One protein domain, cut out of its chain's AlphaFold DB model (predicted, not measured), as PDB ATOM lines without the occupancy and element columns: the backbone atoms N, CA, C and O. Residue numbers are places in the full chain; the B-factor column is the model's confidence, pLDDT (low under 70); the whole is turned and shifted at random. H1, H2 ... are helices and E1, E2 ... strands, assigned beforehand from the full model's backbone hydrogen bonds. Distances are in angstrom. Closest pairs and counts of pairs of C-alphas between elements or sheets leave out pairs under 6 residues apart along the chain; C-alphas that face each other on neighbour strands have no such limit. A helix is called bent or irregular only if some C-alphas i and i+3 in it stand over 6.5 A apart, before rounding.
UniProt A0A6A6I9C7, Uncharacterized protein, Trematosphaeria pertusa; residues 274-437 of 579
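What this domain is: This is residues 274 to 437 of the 579 residues of an uncharacterized protein of Trematosphaeria pertusa (UniProt A0A6A6I9C7). A single, twisted sheet of six strands forms a wall; H5 packs on one face of it, H6 lies side by side with H5, and no named helix covers the other face. Beyond the end of the sheet where E1 and E3 begin, H1 to H4 form a small cluster, from which H1 reaches outward. The 164 printed residues hold six named helices and six named strands, in the order H1 E1 E2 H2 H3 H4 E3 H5 E4 H6 E5 E6; the sheet is mixed, E2 E1 E3 E4 E5 E6, and the class is mixed, helices and strands. The whole is compact, with a radius of gyration of the C-alphas of 16.7 A, and elongated, spanning 51 by 33 by 26 A.

How they stand to each other: Start at E3, residues 329 to 335, which is parallel to E1, residues 293 to 296 (N 295 to O 330, 2.8 A), and to E4, residues 371 to 379 (N 333 to O 374, 2.9 A). E4 is parallel to E5, residues 411 to 420; look at N 373 and O 413, 2.8 A. The edge strands close two hairpins: E2, residues 301 to 303, with E1 (N 303 to O 294, 2.8 A), and E6, residues 429 to 436, with E5 (N 433 to O 414, 2.8 A). H5, residues 342 to 352, is on the sheet at a height of 10.2 A, over E3, and runs along it at 25 degrees on the local plane; E1 and E4, with 2 of its C-alphas each, only just miss. H6, residues 392 to 402, is not on the sheet but touches H5, the same way at a shallow tilt of 4 degrees; their closest C-alphas, Glu 349 and Val 398, are 5.7 A apart. E3, H5, E4 and E4, H6, E5 are strand-helix-strand units, two parallel neighbour strands with a helix between, each with a right-handed crossover. H1, residues 274 to 284, touches H4, residues 320 to 326, about perpendicular at 74 degrees, C-alphas 284 and 323 being closest at 4.6 A. H1 also touches H2, residues 307 to 311, with C-alphas 283 and 307 closest at 5.7 A; H2 and H3, residues 314 to 317, touch only at the corner, with C-alphas 310 and 316 closest at 4.7 A. In H1 and H4 every O i to N i+4 pair is within hydrogen-bond range, against 4 of 7 in H5, 5 of 7 in H6 and 0 of 1 in H2, which has 2 of 2 O i to N i+3 pairs; H3 is too short for an i+4 pair.

Where its parts are: Find C-alpha 274 at (-18.526, 11.363, -23.147); H1 runs 14.9 A from there. E3 begins at (2.220, 18.820, -37.060) and covers 20.1 A, E4 25.0 A, E5 28.9 A and E6 23.4 A, ending at (16.292, 13.800, -42.219). H5 is 14.8 A long and irregular, with C-alphas 344 and 347 8.3 A apart; H6 is 15.4 A.

The domain as a whole: The C-alphas farthest apart, Pro 274 and Gly 382, are 52.3 A apart. The printed part has no cut; the long links are H5 to E4, 18 residues, and E4 to H6, 12 residues. Mean pLDDT of the printed part is 78.2; look for values under 70 at residues 354 to 369 and 403 to 409, among others.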
ATOM      1  N   PRO A 274     -18.228  10.874 -21.799       71.56
ATOM      2  CA  PRO A 274     -18.526  11.363 -23.147       71.56
ATOM      3  C   PRO A 274     -17.958  12.762 -23.414       71.56
ATOM      4  O   PRO A 274     -17.466  13.025 -24.503       71.56
ATOM      5  N   ILE A 275     -17.958  13.630 -22.402       78.56
ATOM      6  CA  ILE A 275     -17.411  14.985 -22.492       78.56
ATOM      7  C   ILE A 275     -15.886  14.940 -22.449       78.56
ATOM      8  O   ILE A 275     -15.240  15.587 -23.263       78.56
ATOM      9  N   GLN A 276     -15.300  14.143 -21.549       75.31
ATOM     10  CA  GLN A 276     -13.849  13.945 -21.528       75.31
ATOM     11  C   GLN A 276     -13.343  13.384 -22.843       75.31
ATOM     12  O   GLN A 276     -12.330  13.851 -23.325       75.31
ATOM     13  N   LYS A 277     -14.049  12.423 -23.440       78.88
ATOM     14  CA  LYS A 277     -13.714  11.852 -24.739       78.88
ATOM     15  C   LYS A 277     -13.765  12.915 -25.822       78.88
ATOM     16  O   LYS A 277     -12.812  13.020 -26.567       78.88
ATOM     17  N   VAL A 278     -14.811  13.738 -25.868       83.25
ATOM     18  CA  VAL A 278     -14.873  14.861 -26.815       83.25
ATOM     19  C   VAL A 278     -13.694  15.812 -26.609       83.25
ATOM     20  O   VAL A 278     -13.061  16.201 -27.580       83.25
ATOM     21  N   ILE A 279     -13.338  16.133 -25.362       84.12
ATOM     22  CA  ILE A 279     -12.169  16.969 -25.060       84.12
ATOM     23  C   ILE A 279     -10.868  16.267 -25.468       84.12
ATOM     24  O   ILE A 279     -10.015  16.898 -26.073       84.12
ATOM     25  N   TYR A 280     -10.706  14.980 -25.158       83.12
ATOM     26  CA  TYR A 280      -9.545  14.182 -25.537       83.12
ATOM     27  C   TYR A 280      -9.422  14.117 -27.047       83.12
ATOM     28  O   TYR A 280      -8.335  14.346 -27.543       83.12
ATOM     29  N   ASP A 281     -10.511  13.871 -27.763       83.69
ATOM     30  CA  ASP A 281     -10.524  13.819 -29.214       83.69
ATOM     31  C   ASP A 281     -10.184  15.206 -29.784       83.69
ATOM     32  O   ASP A 281      -9.298  15.293 -30.615       83.69
ATOM     33  N   MET A 282     -10.744  16.301 -29.253       83.94
ATOM     34  CA  MET A 282     -10.390  17.680 -29.648       83.94
ATOM     35  C   MET A 282      -8.938  18.073 -29.324       83.94
ATOM     36  O   MET A 282      -8.362  18.940 -29.984       83.94
ATOM     37  N   VAL A 283      -8.366  17.497 -28.265       84.75
ATOM     38  CA  VAL A 283      -6.999  17.768 -27.812       84.75
ATOM     39  C   VAL A 283      -5.993  16.925 -28.571       84.75
ATOM     40  O   VAL A 283      -4.958  17.447 -28.953       84.75
ATOM     41  N   LEU A 284      -6.254  15.626 -28.704       81.81
ATOM     42  CA  LEU A 284      -5.316  14.606 -29.159       81.81
ATOM     43  C   LEU A 284      -5.452  14.296 -30.635       81.81
ATOM     44  O   LEU A 284      -4.495  13.771 -31.185       81.81
ATOM     45  N   TYR A 285      -6.596  14.553 -31.260       80.12
ATOM     46  CA  TYR A 285      -6.834  14.150 -32.634       80.12
ATOM     47  C   TYR A 285      -7.335  15.329 -33.463       80.12
ATOM     48  O   TYR A 285      -8.264  16.045 -33.095       80.12
ATOM     49  N   GLY A 286      -6.734  15.493 -34.641       70.62
ATOM     50  CA  GLY A 286      -7.386  16.208 -35.730       70.62
ATOM     51  C   GLY A 286      -8.799  15.655 -35.987       70.62
ATOM     52  O   GLY A 286      -9.027  14.466 -35.750       70.62
ATOM     53  N   PRO A 287      -9.742  16.439 -36.553       66.69
ATOM     54  CA  PRO A 287     -11.045  15.926 -36.990       66.69
ATOM     55  C   PRO A 287     -10.919  14.727 -37.949       66.69
ATOM     56  O   PRO A 287     -11.850  13.935 -38.061       66.69
ATOM     57  N   HIS A 288      -9.750  14.550 -38.577       73.38
ATOM     58  CA  HIS A 288      -9.363  13.348 -39.307       73.38
ATOM     59  C   HIS A 288      -7.909  12.981 -38.976       73.38
ATOM     60  O   HIS A 288      -7.057  13.864 -38.896       73.38
ATOM     61  N   ARG A 289      -7.613  11.683 -38.815       63.34
ATOM     62  CA  ARG A 289      -6.249  11.181 -38.532       63.34
ATOM     63  C   ARG A 289      -5.241  11.462 -39.650       63.34
ATOM     64  O   ARG A 289      -4.045  11.423 -39.405       63.34
ATOM     65  N   GLU A 290      -5.730  11.746 -40.850       69.88
ATOM     66  CA  GLU A 290      -4.924  12.116 -42.019       69.88
ATOM     67  C   GLU A 290      -4.639  13.625 -42.083       69.88
ATOM     68  O   GLU A 290      -3.821  14.075 -42.883       69.88
ATOM     69  N   ASN A 291      -5.289  14.426 -41.230       77.62
ATOM     70  CA  ASN A 291      -5.149  15.872 -41.260       77.62
ATOM     71  C   ASN A 291      -4.031  16.339 -40.333       77.62
ATOM     72  O   ASN A 291      -3.980  16.017 -39.147       77.62
ATOM     73  N   TRP A 292      -3.175  17.191 -40.887       86.88
ATOM     74  CA  TRP A 292      -2.165  17.917 -40.139       86.88
ATOM     75  C   TRP A 292      -2.813  18.847 -39.108       86.88
ATOM     76  O   TRP A 292      -3.699  19.638 -39.440       86.88
ATOM     77  N   VAL A 293      -2.310  18.827 -37.875       90.06
ATOM     78  CA  VAL A 293      -2.580  19.888 -36.902       90.06
ATOM     79  C   VAL A 293      -1.744  21.099 -37.297       90.06
ATOM     80  O   VAL A 293      -0.516  21.049 -37.244       90.06
ATOM     81  N   CYS A 294      -2.400  22.172 -37.737       92.50
ATOM     82  CA  CYS A 294      -1.742  23.333 -38.326       92.50
ATOM     83  C   CYS A 294      -1.638  24.487 -37.327       92.50
ATOM     84  O   CYS A 294      -2.648  25.079 -36.955       92.50
ATOM     85  N   PHE A 295      -0.417  24.854 -36.954       92.94
ATOM     86  CA  PHE A 295      -0.097  26.049 -36.183       92.94
ATOM     87  C   PHE A 295       0.261  27.189 -37.132       92.94
ATOM     88  O   PHE A 295       1.357  27.195 -37.685       92.94
ATOM     89  N   ASP A 296      -0.638  28.152 -37.313       93.69
ATOM     90  CA  ASP A 296      -0.338  29.392 -38.033       93.69
ATOM     91  C   ASP A 296       0.253  30.398 -37.039       93.69
ATOM     92  O   ASP A 296      -0.432  30.883 -36.130       93.69
ATOM     93  N   LEU A 297       1.561  30.642 -37.147       92.44
ATOM     94  CA  LEU A 297       2.294  31.444 -36.168       92.44
ATOM     95  C   LEU A 297       2.042  32.947 -36.316       92.44
ATOM     96  O   LEU A 297       2.176  33.671 -35.325       92.44
ATOM     97  N   ASP A 298       1.648  33.411 -37.500       89.75
ATOM     98  CA  ASP A 298       1.380  34.830 -37.743       89.75
ATOM     99  C   ASP A 298      -0.013  35.200 -37.254       89.75
ATOM    100  O   ASP A 298      -0.184  36.179 -36.524       89.75
ATOM    101  N   GLN A 299      -0.999  34.360 -37.574       91.31
ATOM    102  CA  GLN A 299      -2.365  34.517 -37.083       91.31
ATOM    103  C   GLN A 299      -2.517  34.087 -35.617       91.31
ATOM    104  O   GLN A 299      -3.498  34.440 -34.964       91.31
ATOM    105  N   LYS A 300      -1.540  33.347 -35.074       91.38
ATOM    106  CA  LYS A 300      -1.552  32.773 -33.716       91.38
ATOM    107  C   LYS A 300      -2.750  31.849 -33.482       91.38
ATOM    108  O   LYS A 300      -3.316  31.818 -32.386       91.38
ATOM    109  N   VAL A 301      -3.118  31.080 -34.505       92.31
ATOM    110  CA  VAL A 301      -4.225  30.115 -34.462       92.31
ATOM    111  C   VAL A 301      -3.720  28.687 -34.649       92.31
ATOM    112  O   VAL A 301      -2.658  28.441 -35.220       92.31
ATOM    113  N   CYS A 302      -4.482  27.732 -34.123       90.75
ATOM    114  CA  CYS A 302      -4.240  26.305 -34.289       90.75
ATOM    115  C   CYS A 302      -5.487  25.675 -34.909       90.75
ATOM    116  O   CYS A 302      -6.585  25.831 -34.374       90.75
ATOM    117  N   HIS A 303      -5.313  24.983 -36.031       91.25
ATOM    118  CA  HIS A 303      -6.365  24.248 -36.723       91.25
ATOM    119  C   HIS A 303      -6.158  22.744 -36.561       91.25
ATOM    120  O   HIS A 303      -5.033  22.259 -36.454       91.25
ATOM    121  N   GLY A 304      -7.257  21.994 -36.573       87.50
ATOM    122  CA  GLY A 304      -7.250  20.541 -36.422       87.50
ATOM    123  C   GLY A 304      -7.324  20.090 -34.964       87.50
ATOM    124  O   GLY A 304      -8.125  19.226 -34.658       87.50
ATOM    125  N   ALA A 305      -6.598  20.723 -34.047       88.75
ATOM    126  CA  ALA A 305      -6.699  20.436 -32.615       88.75
ATOM    127  C   ALA A 305      -6.772  21.725 -31.794       88.75
ATOM    128  O   ALA A 305      -6.348  22.785 -32.260       88.75
ATOM    129  N   ASP A 306      -7.256  21.629 -30.553       88.44
ATOM    130  CA  ASP A 306      -7.238  22.745 -29.603       88.44
ATOM    131  C   ASP A 306      -6.260  22.489 -28.440       88.44
ATOM    132  O   ASP A 306      -6.658  22.084 -27.342       88.44
ATOM    133  N   PRO A 307      -4.955  22.765 -28.627       84.00
ATOM    134  CA  PRO A 307      -3.954  22.567 -27.584       84.00
ATOM    135  C   PRO A 307      -4.144  23.512 -26.390       84.00
ATOM    136  O   PRO A 307      -3.511  23.307 -25.355       84.00
ATOM    137  N   ARG A 308      -5.017  24.530 -26.463       85.31
ATOM    138  CA  ARG A 308      -5.330  25.381 -25.299       85.31
ATOM    139  C   ARG A 308      -6.043  24.577 -24.214       85.31
ATOM    140  O   ARG A 308      -5.846  24.846 -23.031       85.31
ATOM    141  N   LEU A 309      -6.783  23.536 -24.602       84.44
ATOM    142  CA  LEU A 309      -7.438  22.612 -23.677       84.44
ATOM    143  C   LEU A 309      -6.436  21.801 -22.832       84.44
ATOM    144  O   LEU A 309      -6.782  21.384 -21.722       84.44
ATOM    145  N   LEU A 310      -5.176  21.669 -23.277       82.12
ATOM    146  CA  LEU A 310      -4.085  21.113 -22.463       82.12
ATOM    147  C   LEU A 310      -3.805  21.962 -21.219       82.12
ATOM    148  O   LEU A 310      -3.372  21.426 -20.206       82.12
ATOM    149  N   GLY A 311      -4.047  23.275 -21.278       80.69
ATOM    150  CA  GLY A 311      -3.826  24.201 -20.166       80.69
ATOM    151  C   GLY A 311      -4.957  24.236 -19.134       80.69
ATOM    152  O   GLY A 311      -4.761  24.784 -18.053       80.69
ATOM    153  N   VAL A 312      -6.119  23.647 -19.440       80.62
ATOM    154  CA  VAL A 312      -7.337  23.778 -18.620       80.62
ATOM    155  C   VAL A 312      -7.232  23.022 -17.294       80.62
ATOM    156  O   VAL A 312      -7.708  23.509 -16.272       80.62
ATOM    157  N   CYS A 313      -6.592  21.850 -17.270       77.44
ATOM    158  CA  CYS A 313      -6.375  21.096 -16.033       77.44
ATOM    159  C   CYS A 313      -5.038  20.340 -16.043       77.44
ATOM    160  O   CYS A 313      -4.436  20.103 -17.093       77.44
ATOM    161  N   SER A 314      -4.540  19.963 -14.861       74.19
ATOM    162  CA  SER A 314      -3.310  19.160 -14.723       74.19
ATOM    163  C   SER A 314      -3.400  17.831 -15.468       74.19
ATOM    164  O   SER A 314      -2.455  17.457 -16.156       74.19
ATOM    165  N   THR A 315      -4.555  17.166 -15.418       72.81
ATOM    166  CA  THR A 315      -4.788  15.905 -16.129       72.81
ATOM    167  C   THR A 315      -4.589  16.053 -17.637       72.81
ATOM    168  O   THR A 315      -3.958  15.197 -18.255       72.81
ATOM    169  N   HIS A 316      -5.060  17.151 -18.238       81.00
ATOM    170  CA  HIS A 316      -4.856  17.398 -19.665       81.00
ATOM    171  C   HIS A 316      -3.411  17.770 -19.991       81.00
ATOM    172  O   HIS A 316      -2.924  17.394 -21.051       81.00
ATOM    173  N   ARG A 317      -2.672  18.425 -19.087       81.69
ATOM    174  CA  ARG A 317      -1.245  18.722 -19.318       81.69
ATOM    175  C   ARG A 317      -0.422  17.459 -19.569       81.69
ATOM    176  O   ARG A 317       0.482  17.487 -20.403       81.69
ATOM    177  N   HIS A 318      -0.771  16.337 -18.936       76.88
ATOM    178  CA  HIS A 318      -0.125  15.044 -19.188       76.88
ATOM    179  C   HIS A 318      -0.409  14.467 -20.585       76.88
ATOM    180  O   HIS A 318       0.331  13.603 -21.050       76.88
ATOM    181  N   LEU A 319      -1.443  14.953 -21.276       80.75
ATOM    182  CA  LEU A 319      -1.732  14.583 -22.663       80.75
ATOM    183  C   LEU A 319      -0.839  15.296 -23.666       80.75
ATOM    184  O   LEU A 319      -0.834  14.897 -24.821       80.75
ATOM    185  N   SER A 320      -0.100  16.332 -23.256       83.31
ATOM    186  CA  SER A 320       0.785  17.072 -24.162       83.31
ATOM    187  C   SER A 320       1.730  16.131 -24.903       83.31
ATOM    188  O   SER A 320       1.884  16.251 -26.112       83.31
ATOM    189  N   TYR A 321       2.282  15.137 -24.204       80.56
ATOM    190  CA  TYR A 321       3.108  14.104 -24.817       80.56
ATOM    191  C   TYR A 321       2.350  13.321 -25.897       80.56
ATOM    192  O   TYR A 321       2.817  13.260 -27.028       80.56
ATOM    193  N   SER A 322       1.169  12.781 -25.567       82.19
ATOM    194  CA  SER A 322       0.324  12.044 -26.518       82.19
ATOM    195  C   SER A 322      -0.058  12.900 -27.724       82.19
ATOM    196  O   SER A 322       0.080  12.438 -28.850       82.19
ATOM    197  N   PHE A 323      -0.451  14.156 -27.502       85.38
ATOM    198  CA  PHE A 323      -0.768  15.109 -28.561       85.38
ATOM    199  C   PHE A 323       0.387  15.237 -29.552       85.38
ATOM    200  O   PHE A 323       0.191  15.047 -30.750       85.38
ATOM    201  N   TRP A 324       1.601  15.493 -29.061       81.31
ATOM    202  CA  TRP A 324       2.749  15.598 -29.950       81.31
ATOM    203  C   TRP A 324       3.037  14.265 -30.629       81.31
ATOM    204  O   TRP A 324       3.279  14.263 -31.820       81.31
ATOM    205  N   THR A 325       2.965  13.125 -29.938       77.69
ATOM    206  CA  THR A 325       3.316  11.830 -30.542       77.69
ATOM    207  C   THR A 325       2.306  11.260 -31.527       77.69
ATOM    208  O   THR A 325       2.709  10.459 -32.369       77.69
ATOM    209  N   GLU A 326       1.031  11.624 -31.409       81.88
ATOM    210  CA  GLU A 326      -0.067  11.021 -32.171       81.88
ATOM    211  C   GLU A 326      -0.525  11.881 -33.360       81.88
ATOM    212  O   GLU A 326      -1.260  11.377 -34.203       81.88
ATOM    213  N   ASN A 327      -0.068  13.136 -33.474       83.50
ATOM    214  CA  ASN A 327      -0.433  14.030 -34.578       83.50
ATOM    215  C   ASN A 327       0.733  14.313 -35.524       83.50
ATOM    216  O   ASN A 327       1.889  14.425 -35.114       83.50
ATOM    217  N   TRP A 328       0.399  14.522 -36.797       87.62
ATOM    218  CA  TRP A 328       1.281  15.188 -37.749       87.62
ATOM    219  C   TRP A 328       1.123  16.694 -37.593       87.62
ATOM    220  O   TRP A 328       0.006  17.214 -37.582       87.62
ATOM    221  N   VAL A 329       2.236  17.401 -37.431       88.88
ATOM    222  CA  VAL A 329       2.220  18.820 -37.060       88.88
ATOM    223  C   VAL A 329       2.685  19.660 -38.230       88.88
ATOM    224  O   VAL A 329       3.810  19.503 -38.694       88.88
ATOM    225  N   LYS A 330       1.833  20.570 -38.697       91.81
ATOM    226  CA  LYS A 330       2.188  21.581 -39.687       91.81
ATOM    227  C   LYS A 330       2.383  22.912 -38.976       91.81
ATOM    228  O   LYS A 330       1.533  23.322 -38.197       91.81
ATOM    229  N   VAL A 331       3.484  23.597 -39.230       92.69
ATOM    230  CA  VAL A 331       3.757  24.935 -38.703       92.69
ATOM    231  C   VAL A 331       3.852  25.868 -39.882       92.69
ATOM    232  O   VAL A 331       4.720  25.703 -40.731       92.69
ATOM    233  N   LYS A 332       2.936  26.820 -39.939       94.31
ATOM    234  CA  LYS A 332       2.778  27.743 -41.044       94.31
ATOM    235  C   LYS A 332       3.272  29.127 -40.639       94.31
ATOM    236  O   LYS A 332       2.962  29.610 -39.548       94.31
ATOM    237  N   MET A 333       4.038  29.741 -41.531       93.69
ATOM    238  CA  MET A 333       4.500  31.122 -41.436       93.69
ATOM    239  C   MET A 333       4.344  31.797 -42.797       93.69
ATOM    240  O   MET A 333       4.595  31.176 -43.824       93.69
ATOM    241  N   THR A 334       3.976  33.067 -42.805       91.50
ATOM    242  CA  THR A 334       3.596  33.864 -43.961       91.50
ATOM    243  C   THR A 334       4.432  35.132 -43.987       91.50
ATOM    244  O   THR A 334       4.675  35.774 -42.967       91.50
ATOM    245  N   THR A 335       4.890  35.517 -45.170       88.50
ATOM    246  CA  THR A 335       5.638  36.758 -45.366       88.50
ATOM    247  C   THR A 335       5.227  37.428 -46.663       88.50
ATOM    248  O   THR A 335       5.029  36.761 -47.674       88.50
ATOM    249  N   GLN A 336       5.158  38.756 -46.638       87.06
ATOM    250  CA  GLN A 336       4.953  39.570 -47.841       87.06
ATOM    251  C   GLN A 336       6.272  40.050 -48.459       87.06
ATOM    252  O   GLN A 336       6.298  40.699 -49.503       87.06
ATOM    253  N   GLN A 337       7.397  39.747 -47.810       84.19
ATOM    254  CA  GLN A 337       8.717  40.169 -48.263       84.19
ATOM    255  C   GLN A 337       9.306  39.149 -49.242       84.19
ATOM    256  O   GLN A 337       9.375  37.955 -48.956       84.19
ATOM    257  N   THR A 338       9.796  39.642 -50.380       74.81
ATOM    258  CA  THR A 338      10.419  38.838 -51.448       74.81
ATOM    259  C   THR A 338      11.756  38.219 -51.031       74.81
ATOM    260  O   THR A 338      12.104  37.112 -51.439       74.81
ATOM    261  N   SER A 339      12.492  38.924 -50.174       77.69
ATOM    262  CA  SER A 339      13.662  38.431 -49.458       77.69
ATOM    263  C   SER A 339      13.357  38.502 -47.975       77.69
ATOM    264  O   SER A 339      13.151  39.588 -47.441       77.69
ATOM    265  N   THR A 340      13.341  37.353 -47.311       72.75
ATOM    266  CA  THR A 340      12.952  37.272 -45.908       72.75
ATOM    267  C   THR A 340      13.824  36.269 -45.170       72.75
ATOM    268  O   THR A 340      14.002  35.115 -45.558       72.75
ATOM    269  N   ASN A 341      14.374  36.713 -44.052       63.44
ATOM    270  CA  ASN A 341      14.897  35.826 -43.020       63.44
ATOM    271  C   ASN A 341      13.804  35.450 -42.002       63.44
ATOM    272  O   ASN A 341      14.126  34.910 -40.946       63.44
ATOM    273  N   PHE A 342      12.539  35.786 -42.287       63.75
ATOM    274  CA  PHE A 342      11.398  35.672 -41.385       63.75
ATOM    275  C   PHE A 342      11.693  36.275 -40.007       63.75
ATOM    276  O   PHE A 342      11.600  35.564 -39.025       63.75
ATOM    277  N   ALA A 343      12.131  37.533 -39.885       61.84
ATOM    278  CA  ALA A 343      12.528  38.106 -38.584       61.84
ATOM    279  C   ALA A 343      13.421  37.149 -37.744       61.84
ATOM    280  O   ALA A 343      13.229  36.994 -36.543       61.84
ATOM    281  N   ASN A 344      14.367  36.450 -38.392       73.50
ATOM    282  CA  ASN A 344      15.223  35.395 -37.813       73.50
ATOM    283  C   ASN A 344      14.476  34.162 -37.285       73.50
ATOM    284  O   ASN A 344      14.908  33.541 -36.314       73.50
ATOM    285  N   PHE A 345      13.347  33.826 -37.902       87.62
ATOM    286  CA  PHE A 345      12.411  32.817 -37.430       87.62
ATOM    287  C   PHE A 345      11.996  33.038 -35.967       87.62
ATOM    288  O   PHE A 345      11.702  32.077 -35.267       87.62
ATOM    289  N   GLU A 346      11.938  34.288 -35.488       86.19
ATOM    290  CA  GLU A 346      11.665  34.594 -34.077       86.19
ATOM    291  C   GLU A 346      10.314  34.033 -33.612       86.19
ATOM    292  O   GLU A 346      10.199  33.572 -32.480       86.19
ATOM    293  N   ALA A 347       9.290  34.025 -34.471       87.94
ATOM    294  CA  ALA A 347       7.999  33.419 -34.146       87.94
ATOM    295  C   ALA A 347       8.115  31.897 -33.953       87.94
ATOM    296  O   ALA A 347       7.598  31.361 -32.971       87.94
ATOM    297  N   LEU A 348       8.844  31.214 -34.842       88.75
ATOM    298  CA  LEU A 348       9.126  29.782 -34.733       88.75
ATOM    299  C   LEU A 348      10.001  29.486 -33.513       88.75
ATOM    300  O   LEU A 348       9.704  28.562 -32.769       88.75
ATOM    301  N   GLU A 349      11.028  30.297 -33.262       86.62
ATOM    302  CA  GLU A 349      11.896  30.201 -32.090       86.62
ATOM    303  C   GLU A 349      11.096  30.405 -30.803       86.62
ATOM    304  O   GLU A 349      11.194  29.598 -29.888       86.62
ATOM    305  N   LYS A 350      10.231  31.422 -30.731       84.88
ATOM    306  CA  LYS A 350       9.344  31.653 -29.584       84.88
ATOM    307  C   LYS A 350       8.341  30.530 -29.397       84.88
ATOM    308  O   LYS A 350       8.033  30.202 -28.260       84.88
ATOM    309  N   TRP A 351       7.806  29.956 -30.469       84.62
ATOM    310  CA  TRP A 351       6.870  28.839 -30.377       84.62
ATOM    311  C   TRP A 351       7.575  27.548 -29.943       84.62
ATOM    312  O   TRP A 351       7.073  26.824 -29.084       84.62
ATOM    313  N   TRP A 352       8.766  27.290 -30.474       77.19
ATOM    314  CA  TRP A 352       9.524  26.064 -30.244       77.19
ATOM    315  C   TRP A 352      10.288  26.076 -28.916       77.19
ATOM    316  O   TRP A 352      10.172  25.168 -28.093       77.19
ATOM    317  N   CYS A 353      11.035  27.147 -28.669       73.50
ATOM    318  CA  CYS A 353      11.980  27.295 -27.568       73.50
ATOM    319  C   CYS A 353      11.337  27.883 -26.301       73.50
ATOM    320  O   CYS A 353      12.019  28.553 -25.526       73.50
ATOM    321  N   VAL A 354      10.052  27.601 -26.028       67.19
ATOM    322  CA  VAL A 354       9.427  27.890 -24.716       67.19
ATOM    323  C   VAL A 354       9.977  26.923 -23.653       67.19
ATOM    324  O   VAL A 354       9.263  26.128 -23.048       67.19
ATOM    325  N   GLN A 355      11.285  26.969 -23.420       55.03
ATOM    326  CA  GLN A 355      11.931  26.486 -22.213       55.03
ATOM    327  C   GLN A 355      12.187  27.703 -21.333       55.03
ATOM    328  O   GLN A 355      13.136  28.436 -21.592       55.03
ATOM    329  N   ARG A 356      11.362  27.931 -20.300       47.84
ATOM    330  CA  ARG A 356      11.782  28.747 -19.136       47.84
ATOM    331  C   ARG A 356      10.915  28.663 -17.884       47.84
ATOM    332  O   ARG A 356      11.398  29.048 -16.827       47.84
ATOM    333  N   SER A 357       9.707  28.098 -17.917       47.16
ATOM    334  CA  SER A 357       9.047  27.714 -16.660       47.16
ATOM    335  C   SER A 357       9.437  26.277 -16.306       47.16
ATOM    336  O   SER A 357       9.036  25.346 -17.000       47.16
ATOM    337  N   ASN A 358      10.220  26.110 -15.240       47.16
ATOM    338  CA  ASN A 358      10.851  24.888 -14.705       47.16
ATOM    339  C   ASN A 358       9.950  23.655 -14.428       47.16
ATOM    340  O   ASN A 358      10.364  22.749 -13.710       47.16
ATOM    341  N   ARG A 359       8.734  23.563 -14.969       51.09
ATOM    342  CA  ARG A 359       7.829  22.424 -14.775       51.09
ATOM    343  C   ARG A 359       7.305  21.926 -16.122       51.09
ATOM    344  O   ARG A 359       6.365  22.484 -16.669       51.09
ATOM    345  N   GLU A 360       7.974  20.902 -16.653       51.66
ATOM    346  CA  GLU A 360       7.439  19.829 -17.522       51.66
ATOM    347  C   GLU A 360       6.770  20.165 -18.875       51.66
ATOM    348  O   GLU A 360       6.589  19.260 -19.682       51.66
ATOM    349  N   GLY A 361       6.453  21.420 -19.201       49.59
ATOM    350  CA  GLY A 361       5.460  21.719 -20.243       49.59
ATOM    351  C   GLY A 361       5.847  21.460 -21.704       49.59
ATOM    352  O   GLY A 361       4.954  21.261 -22.520       49.59
ATOM    353  N   ARG A 362       7.136  21.477 -22.071       53.25
ATOM    354  CA  ARG A 362       7.598  21.283 -23.464       53.25
ATOM    355  C   ARG A 362       9.024  20.743 -23.531       53.25
ATOM    356  O   ARG A 362       9.883  21.300 -24.213       53.25
ATOM    357  N   ARG A 363       9.351  19.681 -22.789       52.41
ATOM    358  CA  ARG A 363      10.638  19.006 -23.029       52.41
ATOM    359  C   ARG A 363      10.563  18.256 -24.356       52.41
ATOM    360  O   ARG A 363      10.144  17.107 -24.358       52.41
ATOM    361  N   GLY A 364      10.928  18.946 -25.443       51.44
ATOM    362  CA  GLY A 364      11.542  18.431 -26.678       51.44
ATOM    363  C   GLY A 364      11.018  17.114 -27.242       51.44
ATOM    364  O   GLY A 364      11.784  16.369 -27.842       51.44
ATOM    365  N   THR A 365       9.752  16.785 -27.017       53.22
ATOM    366  CA  THR A 365       9.146  15.532 -27.453       53.22
ATOM    367  C   THR A 365       8.475  15.817 -28.771       53.22
ATOM    368  O   THR A 365       7.259  15.927 -28.868       53.22
ATOM    369  N   VAL A 366       9.309  15.999 -29.795       53.69
ATOM    370  CA  VAL A 366       8.798  15.875 -31.150       53.69
ATOM    371  C   VAL A 366       8.391  14.433 -31.346       53.69
ATOM    372  O   VAL A 366       9.042  13.489 -30.897       53.69
ATOM    373  N   ALA A 367       7.227  14.324 -31.942       53.78
ATOM    374  CA  ALA A 367       6.508  13.132 -32.266       53.78
ATOM    375  C   ALA A 367       7.378  12.001 -32.827       53.78
ATOM    376  O   ALA A 367       8.369  12.225 -33.515       53.78
ATOM    377  N   ARG A 368       6.887  10.768 -32.686       59.00
ATOM    378  CA  ARG A 368       7.152   9.733 -33.697       59.00
ATOM    379  C   ARG A 368       6.606  10.116 -35.093       59.00
ATOM    380  O   ARG A 368       6.947   9.447 -36.058       59.00
ATOM    381  N   GLY A 369       5.742  11.129 -35.178       66.50
ATOM    382  CA  GLY A 369       5.141  11.664 -36.401       66.50
ATOM    383  C   GLY A 369       6.021  12.650 -37.180       66.50
ATOM    384  O   GLY A 369       7.154  12.950 -36.804       66.50
ATOM    385  N   GLU A 370       5.478  13.140 -38.293       80.44
ATOM    386  CA  GLU A 370       6.144  14.072 -39.208       80.44
ATOM    387  C   GLU A 370       5.857  15.537 -38.816       80.44
ATOM    388  O   GLU A 370       4.760  15.878 -38.361       80.44
ATOM    389  N   LEU A 371       6.859  16.408 -38.974       86.88
ATOM    390  CA  LEU A 371       6.752  17.859 -38.790       86.88
ATOM    391  C   LEU A 371       6.863  18.541 -40.160       86.88
ATOM    392  O   LEU A 371       7.914  18.454 -40.785       86.88
ATOM    393  N   LYS A 372       5.827  19.246 -40.616       90.75
ATOM    394  CA  LYS A 372       5.843  20.051 -41.847       90.75
ATOM    395  C   LYS A 372       6.004  21.521 -41.480       90.75
ATOM    396  O   LYS A 372       5.158  22.084 -40.800       90.75
ATOM    397  N   LEU A 373       7.083  22.156 -41.907       90.75
ATOM    398  CA  LEU A 373       7.262  23.602 -41.838       90.75
ATOM    399  C   LEU A 373       6.819  24.180 -43.183       90.75
ATOM    400  O   LEU A 373       7.447  23.907 -44.200       90.75
ATOM    401  N   GLU A 374       5.733  24.941 -43.200       93.06
ATOM    402  CA  GLU A 374       5.205  25.596 -44.392       93.06
ATOM    403  C   GLU A 374       5.554  27.086 -44.366       93.06
ATOM    404  O   GLU A 374       5.104  27.833 -43.494       93.06
ATOM    405  N   LEU A 375       6.365  27.509 -45.332       90.69
ATOM    406  CA  LEU A 375       6.743  28.899 -45.543       90.69
ATOM    407  C   LEU A 375       5.935  29.446 -46.721       90.69
ATOM    408  O   LEU A 375       6.257  29.166 -47.878       90.69
ATOM    409  N   GLN A 376       4.888  30.205 -46.411       90.62
ATOM    410  CA  GLN A 376       4.010  30.841 -47.381       90.62
ATOM    411  C   GLN A 376       4.525  32.243 -47.732       90.62
ATOM    412  O   GLN A 376       4.790  33.077 -46.865       90.62
ATOM    413  N   PHE A 377       4.648  32.521 -49.023       87.50
ATOM    414  CA  PHE A 377       5.038  33.828 -49.541       87.50
ATOM    415  C   PHE A 377       3.820  34.465 -50.200       87.50
ATOM    416  O   PHE A 377       3.362  33.992 -51.238       87.50
ATOM    417  N   ASP A 378       3.301  35.516 -49.573       88.12
ATOM    418  CA  ASP A 378       2.179  36.321 -50.055       88.12
ATOM    419  C   ASP A 378       2.721  37.587 -50.716       88.12
ATOM    420  O   ASP A 378       2.827  38.651 -50.111       88.12
ATOM    421  N   VAL A 379       3.204  37.436 -51.943       86.44
ATOM    422  CA  VAL A 379       3.966  38.481 -52.631       86.44
ATOM    423  C   VAL A 379       3.203  39.026 -53.837       86.44
ATOM    424  O   VAL A 379       2.292  38.389 -54.368       86.44
ATOM    425  N   ALA A 380       3.591  40.227 -54.274       83.12
ATOM    426  CA  ALA A 380       3.003  40.894 -55.432       83.12
ATOM    427  C   ALA A 380       3.118  40.052 -56.720       83.12
ATOM    428  O   ALA A 380       4.013  39.214 -56.866       83.12
ATOM    429  N   GLU A 381       2.211  40.297 -57.671       82.12
ATOM    430  CA  GLU A 381       2.165  39.575 -58.945       82.12
ATOM    431  C   GLU A 381       3.500  39.622 -59.711       82.12
ATOM    432  O   GLU A 381       4.218  40.622 -59.712       82.12
ATOM    433  N   GLY A 382       3.827  38.520 -60.394       81.25
ATOM    434  CA  GLY A 382       5.013  38.407 -61.253       81.25
ATOM    435  C   GLY A 382       6.269  37.848 -60.577       81.25
ATOM    436  O   GLY A 382       7.269  37.617 -61.257       81.25
ATOM    437  N   LEU A 383       6.232  37.575 -59.271       82.69
ATOM    438  CA  LEU A 383       7.326  36.896 -58.578       82.69
ATOM    439  C   LEU A 383       7.279  35.381 -58.780       82.69
ATOM    440  O   LEU A 383       6.225  34.753 -58.764       82.69
ATOM    441  N   THR A 384       8.458  34.792 -58.948       83.06
ATOM    442  CA  THR A 384       8.666  33.347 -59.080       83.06
ATOM    443  C   THR A 384       9.421  32.812 -57.867       83.06
ATOM    444  O   THR A 384      10.217  33.525 -57.253       83.06
ATOM    445  N   LEU A 385       9.265  31.522 -57.556       77.94
ATOM    446  CA  LEU A 385       9.987  30.874 -56.450       77.94
ATOM    447  C   LEU A 385      11.519  31.022 -56.534       77.94
ATOM    448  O   LEU A 385      12.194  31.066 -55.511       77.94
ATOM    449  N   ARG A 386      12.084  31.175 -57.743       80.19
ATOM    450  CA  ARG A 386      13.532  31.389 -57.963       80.19
ATOM    451  C   ARG A 386      14.047  32.710 -57.381       80.19
ATOM    452  O   ARG A 386      15.245  32.855 -57.116       80.19
ATOM    453  N   GLN A 387      13.158  33.688 -57.227       83.38
ATOM    454  CA  GLN A 387      13.484  35.015 -56.708       83.38
ATOM    455  C   GLN A 387      13.400  35.077 -55.184       83.38
ATOM    456  O   GLN A 387      13.946  36.007 -54.594       83.38
ATOM    457  N   LEU A 388      12.795  34.074 -54.545       83.56
ATOM    458  CA  LEU A 388      12.724  34.011 -53.095       83.56
ATOM    459  C   LEU A 388      14.105  33.748 -52.489       83.56
ATOM    460  O   LEU A 388      14.956  33.040 -53.047       83.56
ATOM    461  N   ARG A 389      14.344  34.352 -51.327       84.44
ATOM    462  CA  ARG A 389      15.544  34.139 -50.513       84.44
ATOM    463  C   ARG A 389      15.112  33.804 -49.097       84.44
ATOM    464  O   ARG A 389      14.349  34.559 -48.502       84.44
ATOM    465  N   VAL A 390      15.621  32.684 -48.583       85.00
ATOM    466  CA  VAL A 390      15.333  32.180 -47.236       85.00
ATOM    467  C   VAL A 390      16.640  32.008 -46.477       85.00
ATOM    468  O   VAL A 390      17.587  31.402 -46.978       85.00
ATOM    469  N   GLY A 391      16.694  32.541 -45.256       86.94
ATOM    470  CA  GLY A 391      17.835  32.397 -44.351       86.94
ATOM    471  C   GLY A 391      17.974  30.969 -43.818       86.94
ATOM    472  O   GLY A 391      17.578  30.688 -42.691       86.94
ATOM    473  N   ILE A 392      18.548  30.056 -44.609       84.69
ATOM    474  CA  ILE A 392      18.688  28.634 -44.240       84.69
ATOM    475  C   ILE A 392      19.487  28.442 -42.944       84.69
ATOM    476  O   ILE A 392      19.169  27.550 -42.166       84.69
ATOM    477  N   ILE A 393      20.489  29.282 -42.670       86.94
ATOM    478  CA  ILE A 393      21.280  29.189 -41.433       86.94
ATOM    479  C   ILE A 393      20.423  29.472 -40.196       86.94
ATOM    480  O   ILE A 393      20.513  28.727 -39.221       86.94
ATOM    481  N   ASP A 394      19.568  30.495 -40.231       86.62
ATOM    482  CA  ASP A 394      18.668  30.806 -39.117       86.62
ATOM    483  C   ASP A 394      17.610  29.714 -38.939       86.62
ATOM    484  O   ASP A 394      17.348  29.285 -37.814       86.62
ATOM    485  N   LEU A 395      17.079  29.182 -40.043       87.00
ATOM    486  CA  LEU A 395      16.154  28.053 -40.002       87.00
ATOM    487  C   LEU A 395      16.809  26.817 -39.370       87.00
ATOM    488  O   LEU A 395      16.240  26.206 -38.466       87.00
ATOM    489  N   LEU A 396      18.029  26.470 -39.794       85.94
ATOM    490  CA  LEU A 396      18.812  25.379 -39.211       85.94
ATOM    491  C   LEU A 396      19.135  25.631 -37.736       85.94
ATOM    492  O   LEU A 396      19.124  24.687 -36.954       85.94
ATOM    493  N   ARG A 397      19.399  26.881 -37.335       86.00
ATOM    494  CA  ARG A 397      19.645  27.254 -35.935       86.00
ATOM    495  C   ARG A 397      18.417  26.990 -35.068       86.00
ATOM    496  O   ARG A 397      18.542  26.340 -34.036       86.00
ATOM    497  N   VAL A 398      17.241  27.453 -35.491       85.25
ATOM    498  CA  VAL A 398      15.992  27.279 -34.729       85.25
ATOM    499  C   VAL A 398      15.573  25.807 -34.697       85.25
ATOM    500  O   VAL A 398      15.177  25.291 -33.654       85.25
ATOM    501  N   THR A 399      15.743  25.091 -35.810       84.44
ATOM    502  CA  THR A 399      15.387  23.667 -35.918       84.44
ATOM    503  C   THR A 399      16.444  22.719 -35.341       84.44
ATOM    504  O   THR A 399      16.138  21.560 -35.075       84.44
ATOM    505  N   ALA A 400      17.673  23.169 -35.059       82.25
ATOM    506  CA  ALA A 400      18.690  22.347 -34.392       82.25
ATOM    507  C   ALA A 400      18.254  21.884 -32.991       82.25
ATOM    508  O   ALA A 400      18.712  20.849 -32.513       82.25
ATOM    509  N   HIS A 401      17.329  22.610 -32.357       74.00
ATOM    510  CA  HIS A 401      16.725  22.243 -31.079       74.00
ATOM    511  C   HIS A 401      15.676  21.123 -31.175       74.00
ATOM    512  O   HIS A 401      15.177  20.682 -30.140       74.00
ATOM    513  N   LEU A 402      15.341  20.646 -32.380       72.06
ATOM    514  CA  LEU A 402      14.432  19.511 -32.578       72.06
ATOM    515  C   LEU A 402      15.002  18.189 -32.036       72.06
ATOM    516  O   LEU A 402      14.243  17.248 -31.836       72.06
ATOM    517  N   ASP A 403      16.312  18.110 -31.782       61.69
ATOM    518  CA  ASP A 403      17.016  16.827 -31.751       61.69
ATOM    519  C   ASP A 403      17.973  16.653 -30.559       61.69
ATOM    520  O   ASP A 403      19.166  16.927 -30.624       61.69
ATOM    521  N   SER A 404      17.464  16.151 -29.435       54.75
ATOM    522  CA  SER A 404      18.355  15.549 -28.419       54.75
ATOM    523  C   SER A 404      17.706  14.499 -27.518       54.75
ATOM    524  O   SER A 404      18.424  13.775 -26.837       54.75
ATOM    525  N   HIS A 405      16.373  14.400 -27.483       55.28
ATOM    526  CA  HIS A 405      15.673  13.539 -26.519       55.28
ATOM    527  C   HIS A 405      14.710  12.529 -27.160       55.28
ATOM    528  O   HIS A 405      14.229  11.619 -26.480       55.28
ATOM    529  N   THR A 406      14.430  12.642 -28.456       57.75
ATOM    530  CA  THR A 406      13.553  11.723 -29.181       57.75
ATOM    531  C   THR A 406      14.380  10.555 -29.695       57.75
ATOM    532  O   THR A 406      15.101  10.687 -30.672       57.75
ATOM    533  N   ARG A 407      14.258   9.379 -29.067       60.25
ATOM    534  CA  ARG A 407      14.927   8.129 -29.498       60.25
ATOM    535  C   ARG A 407      14.496   7.621 -30.896       60.25
ATOM    536  O   ARG A 407      14.798   6.486 -31.246       60.25
ATOM    537  N   GLY A 408      13.757   8.414 -31.674       64.31
ATOM    538  CA  GLY A 408      13.269   8.091 -33.013       64.31
ATOM    539  C   GLY A 408      13.542   9.231 -33.995       64.31
ATOM    540  O   GLY A 408      13.652  10.389 -33.598       64.31
ATOM    541  N   TYR A 409      13.665   8.890 -35.278       63.53
ATOM    542  CA  TYR A 409      13.873   9.852 -36.357       63.53
ATOM    543  C   TYR A 409      12.619  10.718 -36.543       63.53
ATOM    544  O   TYR A 409      11.625  10.243 -37.086       63.53
ATOM    545  N   CYS A 410      12.668  11.986 -36.138       70.12
ATOM    546  CA  CYS A 410      11.689  12.967 -36.601       70.12
ATOM    547  C   CYS A 410      12.001  13.310 -38.064       70.12
ATOM    548  O   CYS A 410      13.112  13.755 -38.380       70.12
ATOM    549  N   ARG A 411      11.034  13.117 -38.968       78.56
ATOM    550  CA  ARG A 411      11.118  13.664 -40.328       78.56
ATOM    551  C   ARG A 411      10.588  15.081 -40.317       78.56
ATOM    552  O   ARG A 411       9.511  15.337 -39.780       78.56
ATOM    553  N   VAL A 412      11.364  15.987 -40.892       82.00
ATOM    554  CA  VAL A 412      10.967  17.378 -41.039       82.00
ATOM    555  C   VAL A 412      10.833  17.649 -42.529       82.00
ATOM    556  O   VAL A 412      11.798  17.526 -43.284       82.00
ATOM    557  N   HIS A 413       9.614  17.969 -42.936       85.06
ATOM    558  CA  HIS A 413       9.259  18.386 -44.281       85.06
ATOM    559  C   HIS A 413       9.314  19.906 -44.301       85.06
ATOM    560  O   HIS A 413       8.696  20.550 -43.456       85.06
ATOM    561  N   LEU A 414      10.087  20.491 -45.206       84.81
ATOM    562  CA  LEU A 414      10.102  21.928 -45.414       84.81
ATOM    563  C   LEU A 414       9.434  22.220 -46.746       84.81
ATOM    564  O   LEU A 414       9.966  21.893 -47.803       84.81
ATOM    565  N   THR A 415       8.293  22.881 -46.686       86.94
ATOM    566  CA  THR A 415       7.493  23.186 -47.859       86.94
ATOM    567  C   THR A 415       7.464  24.685 -48.085       86.94
ATOM    568  O   THR A 415       7.195  25.465 -47.172       86.94
ATOM    569  N   PHE A 416       7.730  25.085 -49.321       84.00
ATOM    570  CA  PHE A 416       7.638  26.465 -49.768       84.00
ATOM    571  C   PHE A 416       6.394  26.596 -50.639       84.00
ATOM    572  O   PHE A 416       6.280  25.906 -51.656       84.00
ATOM    573  N   SER A 417       5.474  27.472 -50.246       84.56
ATOM    574  CA  SER A 417       4.258  27.762 -51.004       84.56
ATOM    575  C   SER A 417       4.238  29.231 -51.423       84.56
ATOM    576  O   SER A 417       4.550  30.133 -50.647       84.56
ATOM    577  N   LEU A 418       3.908  29.479 -52.691       83.19
ATOM    578  CA  LEU A 418       3.753  30.828 -53.232       83.19
ATOM    579  C   LEU A 418       2.276  31.092 -53.498       83.19
ATOM    580  O   LEU A 418       1.680  30.482 -54.392       83.19
ATOM    581  N   THR A 419       1.693  32.030 -52.762       83.50
ATOM    582  CA  THR A 419       0.329  32.512 -52.993       83.50
ATOM    583  C   THR A 419       0.390  33.897 -53.608       83.50
ATOM    584  O   THR A 419       1.122  34.762 -53.130       83.50
ATOM    585  N   LYS A 420      -0.362  34.105 -54.688       78.56
ATOM    586  CA  LYS A 420      -0.496  35.434 -55.280       78.56
ATOM    587  C   LYS A 420      -1.405  36.275 -54.392       78.56
ATOM    588  O   LYS A 420      -2.486  35.811 -54.024       78.56
ATOM    589  N   ALA A 421      -0.982  37.500 -54.092       75.31
ATOM    590  CA  ALA A 421      -1.790  38.444 -53.333       75.31
ATOM    591  C   ALA A 421      -3.192  38.586 -53.959       75.31
ATOM    592  O   ALA A 421      -3.321  38.871 -55.148       75.31
ATOM    593  N   GLY A 422      -4.239  38.360 -53.163       73.38
ATOM    594  CA  GLY A 422      -5.637  38.457 -53.601       73.38
ATOM    595  C   GLY A 422      -6.270  37.167 -54.147       73.38
ATOM    596  O   GLY A 422      -7.466  37.176 -54.424       73.38
ATOM    597  N   GLN A 423      -5.531  36.056 -54.260       74.69
ATOM    598  CA  GLN A 423      -6.108  34.727 -54.504       74.69
ATOM    599  C   GLN A 423      -6.118  33.914 -53.204       74.69
ATOM    600  O   GLN A 423      -5.166  33.202 -52.882       74.69
ATOM    601  N   GLU A 424      -7.201  34.029 -52.433       72.00
ATOM    602  CA  GLU A 424      -7.400  33.188 -51.252       72.00
ATOM    603  C   GLU A 424      -7.693  31.743 -51.680       72.00
ATOM    604  O   GLU A 424      -8.740  31.454 -52.252       72.00
ATOM    605  N   GLY A 425      -6.773  30.820 -51.381       65.75
ATOM    606  CA  GLY A 425      -7.078  29.386 -51.311       65.75
ATOM    607  C   GLY A 425      -6.255  28.453 -52.198       65.75
ATOM    608  O   GLY A 425      -6.145  27.281 -51.851       65.75
ATOM    609  N   GLU A 426      -5.614  28.935 -53.266       71.56
ATOM    610  CA  GLU A 426      -4.786  28.084 -54.136       71.56
ATOM    611  C   GLU A 426      -3.345  28.594 -54.233       71.56
ATOM    612  O   GLU A 426      -3.069  29.715 -54.666       71.56
ATOM    613  N   ALA A 427      -2.396  27.748 -53.823       72.44
ATOM    614  CA  ALA A 427      -0.983  28.010 -54.040       72.44
ATOM    615  C   ALA A 427      -0.681  27.930 -55.541       72.44
ATOM    616  O   ALA A 427      -0.926  26.916 -56.189       72.44
ATOM    617  N   SER A 428      -0.091  28.991 -56.086       73.69
ATOM    618  CA  SER A 428       0.330  29.033 -57.491       73.69
ATOM    619  C   SER A 428       1.470  28.050 -57.797       73.69
ATOM    620  O   SER A 428       1.680  27.680 -58.949       73.69
ATOM    621  N   SER A 429       2.227  27.654 -56.769       77.12
ATOM    622  CA  SER A 429       3.268  26.626 -56.818       77.12
ATOM    623  C   SER A 429       3.613  26.150 -55.400       77.12
ATOM    624  O   SER A 429       3.671  26.959 -54.470       77.12
ATOM    625  N   GLU A 430       3.848  24.844 -55.242       81.38
ATOM    626  CA  GLU A 430       4.285  24.200 -53.995       81.38
ATOM    627  C   GLU A 430       5.556  23.392 -54.282       81.38
ATOM    628  O   GLU A 430       5.624  22.649 -55.261       81.38
ATOM    629  N   HIS A 431       6.581  23.558 -53.447       81.31
ATOM    630  CA  HIS A 431       7.808  22.762 -53.500       81.31
ATOM    631  C   HIS A 431       8.084  22.165 -52.126       81.31
ATOM    632  O   HIS A 431       8.174  22.904 -51.145       81.31
ATOM    633  N   ASP A 432       8.267  20.845 -52.070       80.69
ATOM    634  CA  ASP A 432       8.589  20.133 -50.837       80.69
ATOM    635  C   ASP A 432      10.063  19.712 -50.810       80.69
ATOM    636  O   ASP A 432      10.594  19.147 -51.767       80.69
ATOM    637  N   VAL A 433      10.733  20.007 -49.700       80.38
ATOM    638  CA  VAL A 433      12.116  19.629 -49.421       80.38
ATOM    639  C   VAL A 433      12.112  18.798 -48.150       80.38
ATOM    640  O   VAL A 433      11.917  19.305 -47.045       80.38
ATOM    641  N   VAL A 434      12.366  17.501 -48.292       76.00
ATOM    642  CA  VAL A 434      12.419  16.583 -47.152       76.00
ATOM    643  C   VAL A 434      13.856  16.476 -46.662       76.00
ATOM    644  O   VAL A 434      14.734  16.026 -47.399       76.00
ATOM    645  N   TRP A 435      14.111  16.817 -45.396       75.38
ATOM    646  CA  TRP A 435      15.389  16.505 -44.757       75.38
ATOM    647  C   TRP A 435      15.210  15.535 -43.591       75.38
ATOM    648  O   TRP A 435      14.219  15.540 -42.859       75.38
ATOM    649  N   ARG A 436      16.214  14.681 -43.388       68.62
ATOM    650  CA  ARG A 436      16.292  13.800 -42.219       68.62
ATOM    651  C   ARG A 436      17.329  14.356 -41.268       68.62
ATOM    652  O   ARG A 436      18.472  14.560 -41.666       68.62
ATOM    653  N   ILE A 437      16.934  14.579 -40.018       66.00
ATOM    654  CA  ILE A 437      17.880  14.946 -38.971       66.00
ATOM    655  C   ILE A 437      18.488  13.636 -38.440       66.00
ATOM    656  O   ILE A 437      17.754  12.804 -37.903       66.00
TER     657      ILE A 437